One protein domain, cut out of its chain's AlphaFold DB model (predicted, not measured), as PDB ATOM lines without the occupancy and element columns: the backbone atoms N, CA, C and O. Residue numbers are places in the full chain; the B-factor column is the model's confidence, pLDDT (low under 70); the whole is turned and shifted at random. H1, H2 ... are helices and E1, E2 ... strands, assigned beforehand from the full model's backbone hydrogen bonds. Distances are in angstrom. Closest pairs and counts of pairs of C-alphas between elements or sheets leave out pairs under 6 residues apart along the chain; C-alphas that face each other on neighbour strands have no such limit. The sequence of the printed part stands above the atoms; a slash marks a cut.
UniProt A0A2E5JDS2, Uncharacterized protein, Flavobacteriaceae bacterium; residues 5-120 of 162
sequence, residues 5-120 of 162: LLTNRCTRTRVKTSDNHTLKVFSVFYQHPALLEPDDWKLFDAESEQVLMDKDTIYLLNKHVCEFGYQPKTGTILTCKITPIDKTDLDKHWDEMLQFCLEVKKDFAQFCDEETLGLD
ATOM      1  N   LEU A   5     104.371  24.245  10.070       96.94
ATOM      2  CA  LEU A   5     104.840  23.822   8.757       96.94
ATOM      3  C   LEU A   5     105.701  24.922   8.135       96.94
ATOM      4  O   LEU A   5     105.216  26.007   7.819       96.94
ATOM      5  N   LEU A   6     106.978  24.621   7.940       96.38
ATOM      6  CA  LEU A   6     107.941  25.486   7.275       96.38
ATOM      7  C   LEU A   6     107.971  25.174   5.781       96.38
ATOM      8  O   LEU A   6     107.872  24.015   5.381       96.38
ATOM      9  N   THR A   7     108.136  26.201   4.953       96.81
ATOM     10  CA  THR A   7     108.249  26.054   3.494       96.81
ATOM     11  C   THR A   7     109.691  26.254   3.059       96.81
ATOM     12  O   THR A   7     110.344  27.198   3.495       96.81
ATOM     13  N   ASN A   8     110.175  25.386   2.172       96.38
ATOM     14  CA  ASN A   8     111.487  25.536   1.563       96.38
ATOM     15  C   ASN A   8     111.484  26.699   0.564       96.38
ATOM     16  O   ASN A   8     110.699  26.714  -0.389       96.38
ATOM     17  N   ARG A   9     112.405  27.639   0.729       95.44
ATOM     18  CA  ARG A   9     112.623  28.749  -0.201       95.44
ATOM     19  C   ARG A   9     113.597  28.415  -1.330       95.44
ATOM     20  O   ARG A   9     113.520  29.025  -2.391       95.44
ATOM     21  N   CYS A  10     114.416  27.376  -1.177       94.12
ATOM     22  CA  CYS A  10     115.421  26.938  -2.152       94.12
ATOM     23  C   CYS A  10     114.921  25.862  -3.141       94.12
ATOM     24  O   CYS A  10     115.718  25.111  -3.704       94.12
ATOM     25  N   THR A  11     113.611  25.759  -3.401       92.81
ATOM     26  CA  THR A  11     113.034  24.665  -4.224       92.81
ATOM     27  C   THR A  11     113.514  24.637  -5.677       92.81
ATOM     28  O   THR A  11     113.506  23.577  -6.306       92.81
ATOM     29  N   ARG A  12     113.943  25.781  -6.218       88.94
ATOM     30  CA  ARG A  12     114.416  25.927  -7.607       88.94
ATOM     31  C   ARG A  12     115.924  25.744  -7.757       88.94
ATOM     32  O   ARG A  12     116.426  25.780  -8.877       88.94
ATOM     33  N   THR A  13     116.632  25.534  -6.654       86.88
ATOM     34  CA  THR A  13     118.090  25.462  -6.646       86.88
ATOM     35  C   THR A  13     118.563  24.013  -6.621       86.88
ATOM     36  O   THR A  13     117.969  23.135  -5.986       86.88
ATOM     37  N   ARG A  14     119.653  23.752  -7.345       83.62
ATOM     38  CA  ARG A  14     120.379  22.483  -7.342       83.62
ATOM     39  C   ARG A  14     121.852  22.779  -7.143       83.62
ATOM     40  O   ARG A  14     122.429  23.533  -7.919       83.62
ATOM     41  N   VAL A  15     122.442  22.185  -6.113       87.56
ATOM     42  CA  VAL A  15     123.876  22.305  -5.850       87.56
ATOM     43  C   VAL A  15     124.536  21.024  -6.313       87.56
ATOM     44  O   VAL A  15     124.165  19.936  -5.877       87.56
ATOM     45  N   LYS A  16     125.487  21.164  -7.234       89.19
ATOM     46  CA  LYS A  16     126.277  20.056  -7.749       89.19
ATOM     47  C   LYS A  16     127.673  20.140  -7.157       89.19
ATOM     48  O   LYS A  16     128.345  21.157  -7.307       89.19
ATOM     49  N   THR A  17     128.083  19.090  -6.472       87.25
ATOM     50  CA  THR A  17     129.415  18.979  -5.881       87.25
ATOM     51  C   THR A  17     130.449  18.623  -6.952       87.25
ATOM     52  O   THR A  17     130.116  18.183  -8.058       87.25
ATOM     53  N   SER A  18     131.729  18.839  -6.643       89.06
ATOM     54  CA  SER A  18     132.848  18.576  -7.561       89.06
ATOM     55  C   SER A  18     132.985  17.098  -7.945       89.06
ATOM     56  O   SER A  18     133.461  16.789  -9.034       89.06
ATOM     57  N   ASP A  19     132.512  16.191  -7.094       91.06
ATOM     58  CA  ASP A  19     132.413  14.746  -7.326       91.06
ATOM     59  C   ASP A  19     131.132  14.333  -8.085       91.06
ATOM     60  O   ASP A  19     130.816  13.150  -8.184       91.06
ATOM     61  N   ASN A  20     130.419  15.301  -8.677       87.50
ATOM     62  CA  ASN A  20     129.261  15.104  -9.549       87.50
ATOM     63  C   ASN A  20     127.981  14.610  -8.837       87.50
ATOM     64  O   ASN A  20     127.015  14.255  -9.519       87.50
ATOM     65  N   HIS A  21     127.915  14.662  -7.503       87.81
ATOM     66  CA  HIS A  21     126.666  14.466  -6.760       87.81
ATOM     67  C   HIS A  21     125.792  15.727  -6.781       87.81
ATOM     68  O   HIS A  21     126.271  16.854  -6.897       87.81
ATOM     69  N   THR A  22     124.473  15.542  -6.713       88.06
ATOM     70  CA  THR A  22     123.516  16.652  -6.607       88.06
ATOM     71  C   THR A  22     122.890  16.632  -5.228       88.06
ATOM     72  O   THR A  22     122.202  15.677  -4.874       88.06
ATOM     73  N   LEU A  23     123.115  17.697  -4.469       88.81
ATOM     74  CA  LEU A  23     122.581  17.854  -3.126       88.81
ATOM     75  C   LEU A  23     121.180  18.462  -3.174       88.81
ATOM     76  O   LEU A  23     120.896  19.387  -3.950       88.81
ATOM     77  N   LYS A  24     120.306  17.958  -2.303       90.75
ATOM     78  CA  LYS A  24     119.050  18.631  -1.969       90.75
ATOM     79  C   LYS A  24     119.380  19.827  -1.083       90.75
ATOM     80  O   LYS A  24     120.236  19.733  -0.209       90.75
ATOM     81  N   VAL A  25     118.698  20.941  -1.319       93.88
ATOM     82  CA  VAL A  25     118.891  22.177  -0.557       93.88
ATOM     83  C   VAL A  25     117.604  22.502   0.180       93.88
ATOM     84  O   VAL A  25     116.522  22.456  -0.418       93.88
ATOM     85  N   PHE A  26     117.715  22.843   1.457       95.25
ATOM     86  CA  PHE A  26     116.593  23.299   2.264       95.25
ATOM     87  C   PHE A  26     116.971  24.570   3.014       95.25
ATOM     88  O   PHE A  26     117.977  24.610   3.712       95.25
ATOM     89  N   SER A  27     116.157  25.608   2.856       96.19
ATOM     90  CA  SER A  27     116.290  26.847   3.615       96.19
ATOM     91  C   SER A  27     114.919  27.438   3.886       96.19
ATOM     92  O   SER A  27     114.071  27.499   2.992       96.19
ATOM     93  N   VAL A  28     114.700  27.875   5.121       96.19
ATOM     94  CA  VAL A  28     113.467  28.555   5.544       96.19
ATOM     95  C   VAL A  28     113.551  30.054   5.261       96.19
ATOM     96  O   VAL A  28     112.534  30.701   5.001       96.19
ATOM     97  N   PHE A  29     114.763  30.605   5.280       94.81
ATOM     98  CA  PHE A  29     115.004  32.043   5.235       94.81
ATOM     99  C   PHE A  29     115.435  32.513   3.842       94.81
ATOM    100  O   PHE A  29     114.860  33.472   3.311       94.81
ATOM    101  N   TYR A  30     116.347  31.781   3.199       93.88
ATOM    102  CA  TYR A  30     117.039  32.207   1.987       93.88
ATOM    103  C   TYR A  30     116.500  31.500   0.745       93.88
ATOM    104  O   TYR A  30     116.204  30.310   0.750       93.88
ATOM    105  N   GLN A  31     116.376  32.241  -0.354       92.00
ATOM    106  CA  GLN A  31     115.900  31.701  -1.635       92.00
ATOM    107  C   GLN A  31     117.017  31.108  -2.506       92.00
ATOM    108  O   GLN A  31     116.739  30.378  -3.459       92.00
ATOM    109  N   HIS A  32     118.279  31.433  -2.209       90.38
ATOM    110  CA  HIS A  32     119.428  30.988  -2.987       90.38
ATOM    111  C   HIS A  32     120.705  30.925  -2.127       90.38
ATOM    112  O   HIS A  32     120.904  31.823  -1.309       90.38
ATOM    113  N   PRO A  33     121.605  29.940  -2.340       89.25
ATOM    114  CA  PRO A  33     122.854  29.801  -1.590       89.25
ATOM    115  C   PRO A  33     123.798  30.997  -1.621       89.25
ATOM    116  O   PRO A  33     124.481  31.259  -0.643       89.25
ATOM    117  N   ALA A  34     123.784  31.755  -2.717       88.06
ATOM    118  CA  ALA A  34     124.615  32.948  -2.885       88.06
ATOM    119  C   ALA A  34     124.271  34.116  -1.934       88.06
ATOM    120  O   ALA A  34     124.990  35.103  -1.935       88.06
ATOM    121  N   LEU A  35     123.175  34.029  -1.168       88.31
ATOM    122  CA  LEU A  35     122.782  35.058  -0.193       88.31
ATOM    123  C   LEU A  35     123.507  34.934   1.152       88.31
ATOM    124  O   LEU A  35     123.274  35.736   2.047       88.31
ATOM    125  N   LEU A  36     124.335  33.906   1.304       89.69
ATOM    126  CA  LEU A  36     125.152  33.674   2.481       89.69
ATOM    127  C   LEU A  36     126.569  33.320   2.054       89.69
ATOM    128  O   LEU A  36     126.806  32.861   0.931       89.69
ATOM    129  N   GLU A  37     127.505  33.483   2.981       89.62
ATOM    130  CA  GLU A  37     128.858  32.989   2.787       89.62
ATOM    131  C   GLU A  37     128.854  31.455   2.662       89.62
ATOM    132  O   GLU A  37     128.048  30.778   3.307       89.62
ATOM    133  N   PRO A  38     129.746  30.863   1.847       87.75
ATOM    134  CA  PRO A  38     129.802  29.410   1.669       87.75
ATOM    135  C   PRO A  38     129.927  28.620   2.981       87.75
ATOM    136  O   PRO A  38     129.343  27.545   3.093       87.75
ATOM    137  N   ASP A  39     130.632  29.169   3.974       91.50
ATOM    138  CA  ASP A  39     130.870  28.532   5.279       91.50
ATOM    139  C   ASP A  39     129.615  28.481   6.172       91.50
ATOM    140  O   ASP A  39     129.538  27.682   7.113       91.50
ATOM    141  N   ASP A  40     128.601  29.290   5.855       93.75
ATOM    142  CA  ASP A  40     127.312  29.300   6.546       93.75
ATOM    143  C   ASP A  40     126.351  28.217   6.032       93.75
ATOM    144  O   ASP A  40     125.278  28.016   6.610       93.75
ATOM    145  N   TRP A  41     126.737  27.475   4.988       93.88
ATOM    146  CA  TRP A  41     126.021  26.298   4.504       93.88
ATOM    147  C   TRP A  41     126.661  25.020   5.030       93.88
ATOM    148  O   TRP A  41     127.861  24.790   4.886       93.88
ATOM    149  N   LYS A  42     125.848  24.137   5.609       93.19
ATOM    150  CA  LYS A  42     126.319  22.866   6.166       93.19
ATOM    151  C   LYS A  42     125.483  21.707   5.660       93.19
ATOM    152  O   LYS A  42     124.292  21.843   5.382       93.19
ATOM    153  N   LEU A  43     126.132  20.553   5.550       91.69
ATOM    154  CA  LEU A  43     125.440  19.292   5.332       91.69
ATOM    155  C   LEU A  43     124.775  18.877   6.640       91.69
ATOM    156  O   LEU A  43     125.432  18.772   7.675       91.69
ATOM    157  N   PHE A  44     123.469  18.675   6.575       88.81
ATOM    158  CA  PHE A  44     122.658  18.168   7.662       88.81
ATOM    159  C   PHE A  44     122.209  16.750   7.310       88.81
ATOM    160  O   PHE A  44     121.639  16.526   6.236       88.81
ATOM    161  N   ASP A  45     122.469  15.807   8.213       83.81
ATOM    162  CA  ASP A  45     122.041  14.419   8.064       83.81
ATOM    163  C   ASP A  45     120.560  14.312   8.457       83.81
ATOM    164  O   ASP A  45     120.200  14.204   9.633       83.81
ATOM    165  N   ALA A  46     119.682  14.385   7.457       76.00
ATOM    166  CA  ALA A  46     118.247  14.208   7.622       76.00
ATOM    167  C   ALA A  46     117.887  12.748   7.331       76.00
ATOM    168  O   ALA A  46     117.788  12.347   6.171       76.00
ATOM    169  N   GLU A  47     117.683  11.964   8.392       73.06
ATOM    170  CA  GLU A  47     117.341  10.534   8.346       73.06
ATOM    171  C   GLU A  47     118.381   9.685   7.590       73.06
ATOM    172  O   GLU A  47     119.276   9.112   8.206       73.06
ATOM    173  N   SER A  48     118.266   9.600   6.264       70.94
ATOM    174  CA  SER A  48     119.105   8.788   5.376       70.94
ATOM    175  C   SER A  48     119.736   9.579   4.228       70.94
ATOM    176  O   SER A  48     120.312   8.980   3.320       70.94
ATOM    177  N   GLU A  49     119.597  10.905   4.215       80.75
ATOM    178  CA  GLU A  49     120.104  11.755   3.141       80.75
ATOM    179  C   GLU A  49     120.837  12.983   3.682       80.75
ATOM    180  O   GLU A  49     120.470  13.562   4.706       80.75
ATOM    181  N   GLN A  50     121.856  13.415   2.940       87.81
ATOM    182  CA  GLN A  50     122.552  14.666   3.212       87.81
ATOM    183  C   GLN A  50     121.844  15.817   2.511       87.81
ATOM    184  O   GLN A  50     121.691  15.832   1.284       87.81
ATOM    185  N   VAL A  51     121.429  16.800   3.298       91.62
ATOM    186  CA  VAL A  51     120.741  17.994   2.814       91.62
ATOM    187  C   VAL A  51     121.602  19.207   3.127       91.62
ATOM    188  O   VAL A  51     122.046  19.390   4.255       91.62
ATOM    189  N   LEU A  52     121.834  20.054   2.130       94.12
ATOM    190  CA  LEU A  52     122.540  21.313   2.321       94.12
ATOM    191  C   LEU A  52     121.577  22.349   2.915       94.12
ATOM    192  O   LEU A  52     120.553  22.667   2.301       94.12
ATOM    193  N   MET A  53     121.903  22.871   4.094       95.56
ATOM    194  CA  MET A  53     121.080  23.842   4.817       95.56
ATOM    195  C   MET A  53     121.911  25.019   5.313       95.56
ATOM    196  O   MET A  53     123.095  24.867   5.609       95.56
ATOM    197  N   ASP A  54     121.286  26.186   5.416       95.75
ATOM    198  CA  ASP A  54     121.904  27.353   6.040       95.75
ATOM    199  C   ASP A  54     121.940  27.228   7.568       95.75
ATOM    200  O   ASP A  54     121.115  26.538   8.182       95.75
ATOM    201  N   LYS A  55     122.891  27.929   8.190       95.19
ATOM    202  CA  LYS A  55     123.096  27.942   9.644       95.19
ATOM    203  C   LYS A  55     121.839  28.295  10.443       95.19
ATOM    204  O   LYS A  55     121.630  27.712  11.508       95.19
ATOM    205  N   ASP A  56     121.002  29.201   9.942       96.00
ATOM    206  CA  ASP A  56     119.856  29.730  10.683       96.00
ATOM    207  C   ASP A  56     118.710  28.719  10.685       96.00
ATOM    208  O   ASP A  56     118.099  28.433  11.718       96.00
ATOM    209  N   THR A  57     118.470  28.093   9.533       96.06
ATOM    210  CA  THR A  57     117.566  26.954   9.408       96.06
ATOM    211  C   THR A  57     118.038  25.814  10.307       96.06
ATOM    212  O   THR A  57     117.228  25.262  11.044       96.06
ATOM    213  N   ILE A  58     119.334  25.490  10.329       95.12
ATOM    214  CA  ILE A  58     119.875  24.443  11.214       95.12
ATOM    215  C   ILE A  58     119.625  24.775  12.688       95.12
ATOM    216  O   ILE A  58     119.207  23.898  13.446       95.12
ATOM    217  N   TYR A  59     119.845  26.026  13.108       95.25
ATOM    218  CA  TYR A  59     119.557  26.459  14.476       95.25
ATOM    219  C   TYR A  59     118.091  26.205  14.844       95.25
ATOM    220  O   TYR A  59     117.815  25.598  15.883       95.25
ATOM    221  N   LEU A  60     117.167  26.600  13.961       94.88
ATOM    222  CA  LEU A  60     115.738  26.363  14.134       94.88
ATOM    223  C   LEU A  60     115.434  24.861  14.220       94.88
ATOM    224  O   LEU A  60     114.757  24.426  15.150       94.88
ATOM    225  N   LEU A  61     115.940  24.047  13.292       93.88
ATOM    226  CA  LEU A  61     115.634  22.614  13.235       93.88
ATOM    227  C   LEU A  61     116.217  21.830  14.421       93.88
ATOM    228  O   LEU A  61     115.560  20.923  14.916       93.88
ATOM    229  N   ASN A  62     117.375  22.215  14.964       93.69
ATOM    230  CA  ASN A  62     117.989  21.551  16.126       93.69
ATOM    231  C   ASN A  62     117.143  21.614  17.409       93.69
ATOM    232  O   ASN A  62     117.401  20.883  18.366       93.69
ATOM    233  N   LYS A  63     116.146  22.500  17.456       94.75
ATOM    234  CA  LYS A  63     115.204  22.637  18.573       94.75
ATOM    235  C   LYS A  63     113.929  21.803  18.385       94.75
ATOM    236  O   LYS A  63     113.076  21.782  19.277       94.75
ATOM    237  N   HIS A  64     113.790  21.117  17.249       95.25
ATOM    238  CA  HIS A  64     112.561  20.453  16.836       95.25
ATOM    239  C   HIS A  64     112.808  19.037  16.303       95.25
ATOM    240  O   HIS A  64     113.803  18.739  15.652       95.25
ATOM    241  N   VAL A  65     111.831  18.161  16.517       93.56
ATOM    242  CA  VAL A  65     111.660  16.975  15.680       93.56
ATOM    243  C   VAL A  65     111.138  17.444  14.324       93.56
ATOM    244  O   VAL A  65     110.178  18.217  14.263       93.56
ATOM    245  N   CYS A  66     111.788  16.989  13.255       93.25
ATOM    246  CA  CYS A  66     111.563  17.455  11.892       93.25
ATOM    247  C   CYS A  66     110.993  16.334  11.023       93.25
ATOM    248  O   CYS A  66     111.537  15.234  11.010       93.25
ATOM    249  N   GLU A  67     109.937  16.627  10.266       94.12
ATOM    250  CA  GLU A  67     109.359  15.717   9.272       94.12
ATOM    251  C   GLU A  67     109.373  16.409   7.899       94.12
ATOM    252  O   GLU A  67     108.676  17.411   7.684       94.12
ATOM    253  N   PHE A  68     110.175  15.903   6.958       93.69
ATOM    254  CA  PHE A  68     110.326  16.514   5.634       93.69
ATOM    255  C   PHE A  68     109.247  16.052   4.651       93.69
ATOM    256  O   PHE A  68     108.973  14.865   4.486       93.69
ATOM    257  N   GLY A  69     108.657  17.015   3.944       94.25
ATOM    258  CA  GLY A  69     107.735  16.785   2.837       94.25
ATOM    259  C   GLY A  69     108.446  16.938   1.496       94.25
ATOM    260  O   GLY A  69     109.025  17.990   1.212       94.25
ATOM    261  N   TYR A  70     108.369  15.910   0.651       93.12
ATOM    262  CA  TYR A  70     109.087  15.841  -0.623       93.12
ATOM    263  C   TYR A  70     108.147  15.905  -1.828       93.12
ATOM    264  O   TYR A  70     107.036  15.377  -1.816       93.12
ATOM    265  N   GLN A  71     108.627  16.495  -2.921       93.44
ATOM    266  CA  GLN A  71     107.971  16.420  -4.218       93.44
ATOM    267  C   GLN A  71     108.184  15.021  -4.832       93.44
ATOM    268  O   GLN A  71     109.333  14.671  -5.115       93.44
ATOM    269  N   PRO A  72     107.123  14.253  -5.154       88.50
ATOM    270  CA  PRO A  72     107.253  12.844  -5.546       88.50
ATOM    271  C   PRO A  72     108.134  12.577  -6.772       88.50
ATOM    272  O   PRO A  72     108.817  11.565  -6.835       88.50
ATOM    273  N   LYS A  73     108.130  13.479  -7.764       89.19
ATOM    274  CA  LYS A  73     108.852  13.269  -9.032       89.19
ATOM    275  C   LYS A  73     110.337  13.617  -8.966       89.19
ATOM    276  O   LYS A  73     111.130  13.039  -9.695       89.19
ATOM    277  N   THR A  74     110.698  14.616  -8.167       87.25
ATOM    278  CA  THR A  74     112.043  15.214  -8.189       87.25
ATOM    279  C   THR A  74     112.814  14.971  -6.899       87.25
ATOM    280  O   THR A  74     114.000  15.281  -6.842       87.25
ATOM    281  N   GLY A  75     112.142  14.494  -5.845       87.50
ATOM    282  CA  GLY A  75     112.712  14.384  -4.507       87.50
ATOM    283  C   GLY A  75     113.034  15.738  -3.865       87.50
ATOM    284  O   GLY A  75     113.734  15.768  -2.861       87.50
ATOM    285  N   THR A  76     112.564  16.859  -4.428       91.69
ATOM    286  CA  THR A  76     112.796  18.198  -3.859       91.69
ATOM    287  C   THR A  76     112.078  18.324  -2.528       91.69
ATOM    288  O   THR A  76     110.885  18.044  -2.461       91.69
ATOM    289  N   ILE A  77     112.763  18.802  -1.495       94.00
ATOM    290  CA  ILE A  77     112.121  19.126  -0.219       94.00
ATOM    291  C   ILE A  77     111.246  20.363  -0.431       94.00
ATOM    292  O   ILE A  77     111.745  21.404  -0.856       94.00
ATOM    293  N   LEU A  78     109.948  20.260  -0.167       95.44
ATOM    294  CA  LEU A  78     109.002  21.373  -0.285       95.44
ATOM    295  C   LEU A  78     108.710  22.002   1.071       95.44
ATOM    296  O   LEU A  78     108.602  23.222   1.176       95.44
ATOM    297  N   THR A  79     108.597  21.175   2.106       96.44
ATOM    298  CA  THR A  79     108.190  21.609   3.441       96.44
ATOM    299  C   THR A  79     108.919  20.829   4.527       96.44
ATOM    300  O   THR A  79     109.375  19.714   4.289       96.44
ATOM    301  N   CYS A  80     108.983  21.389   5.729       95.88
ATOM    302  CA  CYS A  80     109.417  20.695   6.938       95.88
ATOM    303  C   CYS A  80     108.420  20.997   8.053       95.88
ATOM    304  O   CYS A  80     108.199  22.162   8.385       95.88
ATOM    305  N   LYS A  81     107.784  19.970   8.605       96.69
ATOM    306  CA  LYS A  81     106.955  20.122   9.797       96.69
ATOM    307  C   LYS A  81     107.856  20.023  11.021       96.69
ATOM    308  O   LYS A  81     108.591  19.049  11.162       96.69
ATOM    309  N   ILE A  82     107.776  21.018  11.895       95.94
ATOM    310  CA  ILE A  82     108.569  21.100  13.120       95.94
ATOM    311  C   ILE A  82     107.684  20.914  14.349       95.94
ATOM    312  O   ILE A  82     106.609  21.509  14.454       95.94
ATOM    313  N   THR A  83     108.148  20.093  15.286       96.19
ATOM    314  CA  THR A  83     107.511  19.859  16.590       96.19
ATOM    315  C   THR A  83     108.557  20.058  17.687       96.19
ATOM    316  O   THR A  83     109.612  19.434  17.587       96.19
ATOM    317  N   PRO A  84     108.333  20.893  18.719       96.38
ATOM    318  CA  PRO A  84     109.337  21.155  19.749       96.38
ATOM    319  C   PRO A  84     109.796  19.871  20.434       96.38
ATOM    320  O   PRO A  84     108.974  19.005  20.757       96.38
ATOM    321  N   ILE A  85     111.112  19.747  20.634       94.62
ATOM    322  CA  ILE A  85     111.694  18.625  21.386       94.62
ATOM    323  C   ILE A  85     111.307  18.750  22.862       94.62
ATOM    324  O   ILE A  85     110.836  17.783  23.460       94.62
ATOM    325  N   ASP A  86     111.471  19.949  23.426       91.94
ATOM    326  CA  ASP A  86     111.005  20.288  24.767       91.94
ATOM    327  C   ASP A  86     109.582  20.853  24.697       91.94
ATOM    328  O   ASP A  86     109.291  21.763  23.924       91.94
ATOM    329  N   LYS A  87     108.686  20.286  25.505       91.00
ATOM    330  CA  LYS A  87     107.266  20.658  25.570       91.00
ATOM    331  C   LYS A  87     106.882  21.280  26.914       91.00
ATOM    332  O   LYS A  87     105.695  21.407  27.197       91.00
ATOM    333  N   THR A  88     107.864  21.621  27.748       92.00
ATOM    334  CA  THR A  88     107.642  22.125  29.110       92.00
ATOM    335  C   THR A  88     106.938  23.483  29.113       92.00
ATOM    336  O   THR A  88     106.007  23.680  29.889       92.00
ATOM    337  N   ASP A  89     107.346  24.395  28.228       93.69
ATOM    338  CA  ASP A  89     106.739  25.720  28.057       93.69
ATOM    339  C   ASP A  89     106.698  26.077  26.565       93.69
ATOM    340  O   ASP A  89     107.652  26.609  25.995       93.69
ATOM    341  N   LEU A  90     105.599  25.694  25.910       94.00
ATOM    342  CA  LEU A  90     105.448  25.849  24.464       94.00
ATOM    343  C   LEU A  90     105.319  27.312  24.043       94.00
ATOM    344  O   LEU A  90     105.851  27.675  22.998       94.00
ATOM    345  N   ASP A  91     104.625  28.137  24.825       94.00
ATOM    346  CA  ASP A  91     104.394  29.536  24.461       94.00
ATOM    347  C   ASP A  91     105.719  30.298  24.476       94.00
ATOM    348  O   ASP A  91     106.086  30.915  23.476       94.00
ATOM    349  N   LYS A  92     106.512  30.131  25.543       94.94
ATOM    350  CA  LYS A  92     107.855  30.710  25.615       94.94
ATOM    351  C   LYS A  92     108.768  30.197  24.501       94.94
ATOM    352  O   LYS A  92     109.478  30.987  23.883       94.94
ATOM    353  N   HIS A  93     108.753  28.891  24.231       95.12
ATOM    354  CA  HIS A  93     109.556  28.305  23.155       95.12
ATOM    355  C   HIS A  93     109.219  28.933  21.799       95.12
ATOM    356  O   HIS A  93     110.115  29.317  21.049       95.12
ATOM    357  N   TRP A  94     107.932  29.069  21.476       94.81
ATOM    358  CA  TRP A  94     107.514  29.663  20.208       94.81
ATOM    359  C   TRP A  94     107.789  31.161  20.127       94.81
ATOM    360  O   TRP A  94     108.164  31.628  19.050       94.81
ATOM    361  N   ASP A  95     107.679  31.891  21.235       95.75
ATOM    362  CA  ASP A  95     108.078  33.297  21.302       95.75
ATOM    363  C   ASP A  95     109.579  33.461  21.029       95.75
ATOM    364  O   ASP A  95     109.968  34.306  20.220       95.75
ATOM    365  N   GLU A  96     110.431  32.617  21.617       95.56
ATOM    366  CA  GLU A  96     111.876  32.609  21.352       95.56
ATOM    367  C   GLU A  96     112.184  32.299  19.878       95.56
ATOM    368  O   GLU A  96     112.989  32.990  19.249       95.56
ATOM    369  N   MET A  97     111.516  31.300  19.291       95.88
ATOM    370  CA  MET A  97     111.700  30.959  17.873       95.88
ATOM    371  C   MET A  97     111.211  32.069  16.942       95.88
ATOM    372  O   MET A  97     111.830  32.323  15.905       95.88
ATOM    373  N   LEU A  98     110.121  32.750  17.299       95.12
ATOM    374  CA  LEU A  98     109.624  33.894  16.548       95.12
ATOM    375  C   LEU A  98     110.617  35.057  16.602       95.12
ATOM    376  O   LEU A  98     110.914  35.625  15.553       95.12
ATOM    377  N   GLN A  99     111.154  35.382  17.783       97.06
ATOM    378  CA  GLN A  99     112.172  36.428  17.932       97.06
ATOM    379  C   GLN A  99     113.403  36.128  17.079       97.06
ATOM    380  O   GLN A  99     113.801  36.972  16.279       97.06
ATOM    381  N   PHE A 100     113.917  34.899  17.136       96.75
ATOM    382  CA  PHE A 100     115.017  34.471  16.271       96.75
ATOM    383  C   PHE A 100     114.696  34.678  14.779       96.75
ATOM    384  O   PHE A 100     115.477  35.272  14.040       96.75
ATOM    385  N   CYS A 101     113.512  34.260  14.322       94.81
ATOM    386  CA  CYS A 101     113.110  34.453  12.925       94.81
ATOM    387  C   CYS A 101     113.001  35.935  12.525       94.81
ATOM    388  O   CYS A 101     113.186  36.269  11.351       94.81
ATOM    389  N   LEU A 102     112.640  36.817  13.461       94.62
ATOM    390  CA  LEU A 102     112.582  38.260  13.232       94.62
ATOM    391  C   LEU A 102     113.985  38.866  13.140       94.62
ATOM    392  O   LEU A 102     114.208  39.705  12.269       94.62
ATOM    393  N   GLU A 103     114.921  38.415  13.974       95.31
ATOM    394  CA  GLU A 103     116.326  38.831  13.925       95.31
ATOM    395  C   GLU A 103     116.974  38.445  12.592       95.31
ATOM    396  O   GLU A 103     117.461  39.326  11.889       95.31
ATOM    397  N   VAL A 104     116.838  37.191  12.149       93.94
ATOM    398  CA  VAL A 104     117.372  36.741  10.844       93.94
ATOM    399  C   VAL A 104     116.820  37.583   9.686       93.94
ATOM    400  O   VAL A 104     117.544  37.969   8.769       93.94
ATOM    401  N   LYS A 105     115.523  37.920   9.718       90.75
ATOM    402  CA  LYS A 105     114.916  38.791   8.697       90.75
ATOM    403  C   LYS A 105     115.455  40.218   8.742       90.75
ATOM    404  O   LYS A 105     115.560  40.845   7.689       90.75
ATOM    405  N   LYS A 106     115.734  40.741   9.935       91.31
ATOM    406  CA  LYS A 106     116.296  42.079  10.120       91.31
ATOM    407  C   LYS A 106     117.725  42.140   9.585       91.31
ATOM    408  O   LYS A 106     118.032  43.063   8.838       91.31
ATOM    409  N   ASP A 107     118.543  41.145   9.903       88.25
ATOM    410  CA  ASP A 107     119.926  41.054   9.429       88.25
ATOM    411  C   ASP A 107     119.969  40.942   7.899       88.25
ATOM    412  O   ASP A 107     120.734  41.644   7.240       88.25
ATOM    413  N   PHE A 108     119.064  40.149   7.313       85.69
ATOM    414  CA  PHE A 108     118.915  40.068   5.859       85.69
ATOM    415  C   PHE A 108     118.513  41.409   5.224       85.69
ATOM    416  O   PHE A 108     119.055  41.786   4.187       85.69
ATOM    417  N   ALA A 109     117.577  42.142   5.833       84.12
ATOM    418  CA  ALA A 109     117.175  43.458   5.334       84.12
ATOM    419  C   ALA A 109     118.346  44.452   5.367       84.12
ATOM    420  O   ALA A 109     118.576  45.153   4.386       84.12
ATOM    421  N   GLN A 110     119.128  44.450   6.451       83.44
ATOM    422  CA  GLN A 110     120.315  45.290   6.567       83.44
ATOM    423  C   GLN A 110     121.375  44.936   5.513       83.44
ATOM    424  O   GLN A 110     121.946  45.840   4.906       83.44
ATOM    425  N   PHE A 111     121.605  43.646   5.253       79.75
ATOM    426  CA  PHE A 111     122.524  43.202   4.203       79.75
ATOM    427  C   PHE A 111     122.111  43.729   2.822       79.75
ATOM    428  O   PHE A 111     122.941  44.277   2.098       79.75
ATOM    429  N   CYS A 112     120.827  43.620   2.467       73.31
ATOM    430  CA  CYS A 112     120.327  44.147   1.198       73.31
ATOM    431  C   CYS A 112     120.468  45.673   1.104       73.31
ATOM    432  O   CYS A 112     120.865  46.165   0.049       73.31
ATOM    433  N   ASP A 113     120.190  46.404   2.188       70.50
ATOM    434  CA  ASP A 113     120.321  47.864   2.228       70.50
ATOM    435  C   ASP A 113     121.789  48.305   2.044       70.50
ATOM    436  O   ASP A 113     122.081  49.212   1.255       70.50
ATOM    437  N   GLU A 114     122.734  47.630   2.704       64.19
ATOM    438  CA  GLU A 114     124.174  47.882   2.556       64.19
ATOM    439  C   GLU A 114     124.694  47.513   1.154       64.19
ATOM    440  O   GLU A 114     125.493  48.255   0.575       64.19
ATOM    441  N   GLU A 115     124.208  46.419   0.559       58.59
ATOM    442  CA  GLU A 115     124.562  46.019  -0.807       58.59
ATOM    443  C   GLU A 115     124.027  47.014  -1.851       58.59
ATOM    444  O   GLU A 115     124.753  47.368  -2.785       58.59
ATOM    445  N   THR A 116     122.818  47.565  -1.670       57.06
ATOM    446  CA  THR A 116     122.318  48.654  -2.530       57.06
ATOM    447  C   THR A 116     123.204  49.898  -2.485       57.06
ATOM    448  O   THR A 116     123.407  50.525  -3.524       57.06
ATOM    449  N   LEU A 117     123.819  50.221  -1.339       51.88
ATOM    450  CA  LEU A 117     124.793  51.319  -1.242       51.88
ATOM    451  C   LEU A 117     126.124  51.005  -1.960       51.88
ATOM    452  O   LEU A 117     126.860  51.924  -2.329       51.88
ATOM    453  N   GLY A 118     126.445  49.724  -2.177       48.06
ATOM    454  CA  GLY A 118     127.621  49.263  -2.929       48.06
ATOM    455  C   GLY A 118     127.393  49.107  -4.439       48.06
ATOM    456  O   GLY A 118     128.331  49.289  -5.224       48.06
ATOM    457  N   LEU A 119     126.157  48.818  -4.859       50.19
ATOM    458  CA  LEU A 119     125.755  48.626  -6.260       50.19
ATOM    459  C   LEU A 119     125.805  49.918  -7.088       50.19
ATOM    460  O   LEU A 119     126.173  49.862  -8.261       50.19
ATOM    461  N   ASP A 120     125.574  51.082  -6.475       48.94
ATOM    462  CA  ASP A 120     125.735  52.393  -7.132       48.94
ATOM    463  C   ASP A 120     127.182  52.669  -7.590       48.94
ATOM    464  O   ASP A 120     127.437  53.532  -8.435       48.94
TER     465      ASP A 120
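Overview. This is residues 5 to 120 of the 162 residues of an uncharacterized protein of Flavobacteriaceae bacterium (UniProt A0A2E5JDS2). Two small three-stranded sheets, E1 E6 E5 and E2 E4 E3, stand loosely and partly face to face with their strands crossed, and the short helix H1 caps one end of the space between them. The long helix H2 passes over H1 on the side away from the sheets, and its last residues, 113 to 119, stick out with Asp 120. The 116 printed residues hold six named strands and two named helices, in the order E1 E2 E3 E4 H1 E5 E6 H2; E1 E6 E5 is antiparallel, E2 E4 E3 mixed, and the class is mixed, helices and strands. The whole is compact, with a radius of gyration of the C-alphas of 15.4 A and spans of 49 by 37 by 23 A.

Arrangement. Begin at E1, residues 5 to 7, an edge strand antiparallel to E6, residues 77 to 84; look for N 6 and O 80, 2.8 A apart. On the other side of E6 find E5, residues 64 to 70, with which it forms a hairpin; N 67 and O 81 are 2.9 A apart. Next look at E2, residues 22 to 26, parallel to E4, residues 49 to 54, with N 52 and O 24 at 2.9 A. E3, residues 41 to 46, forms a hairpin with E4, and N 44 and O 51 are 2.8 A apart. This second sheet is strongly twisted. Between the sheets, the closest C-alphas of E2 and E6 are those of Phe 26 and Ile 77, 6.6 A apart, while E3 and E5 are only just apart, at 8.5 A. H1, residues 55 to 61, is on the sheet E2 E4 E3 and only grazes the sheet E1 E6 E5. H2, residues 90 to 119, is close to H1 but not clearly touching, with the C-alphas of Leu 60 and Met 97 closest at 7.2 A; their shallow tilt is 19 degrees, opposite ways. In H1 and H2 every O i to N i+4 pair is within hydrogen-bond range.

Along the chain. Find C-alpha 5 at (104.840, 23.822, 8.757), where E1 begins. E2 spans 13.1 A, E3 14.7 A and E4 16.0 A. H1 begins at C-alpha 55, (123.096, 27.942, 9.644), and is 9.8 A long. E5 spans 18.4 A and E6 20.3 A. H2 runs 43.3 A to C-alpha 119 at (125.755, 48.626, -6.260).

Size, cuts and confidence. The C-alphas of Thr 88 and Asp 120 are farthest apart, 50.6 A. The printed part has no cut. The links E1 to E2 and E2 to E3 are long, 14 residues each. Mean pLDDT of the printed part is 89.1; residues 114 to 120 are under 70.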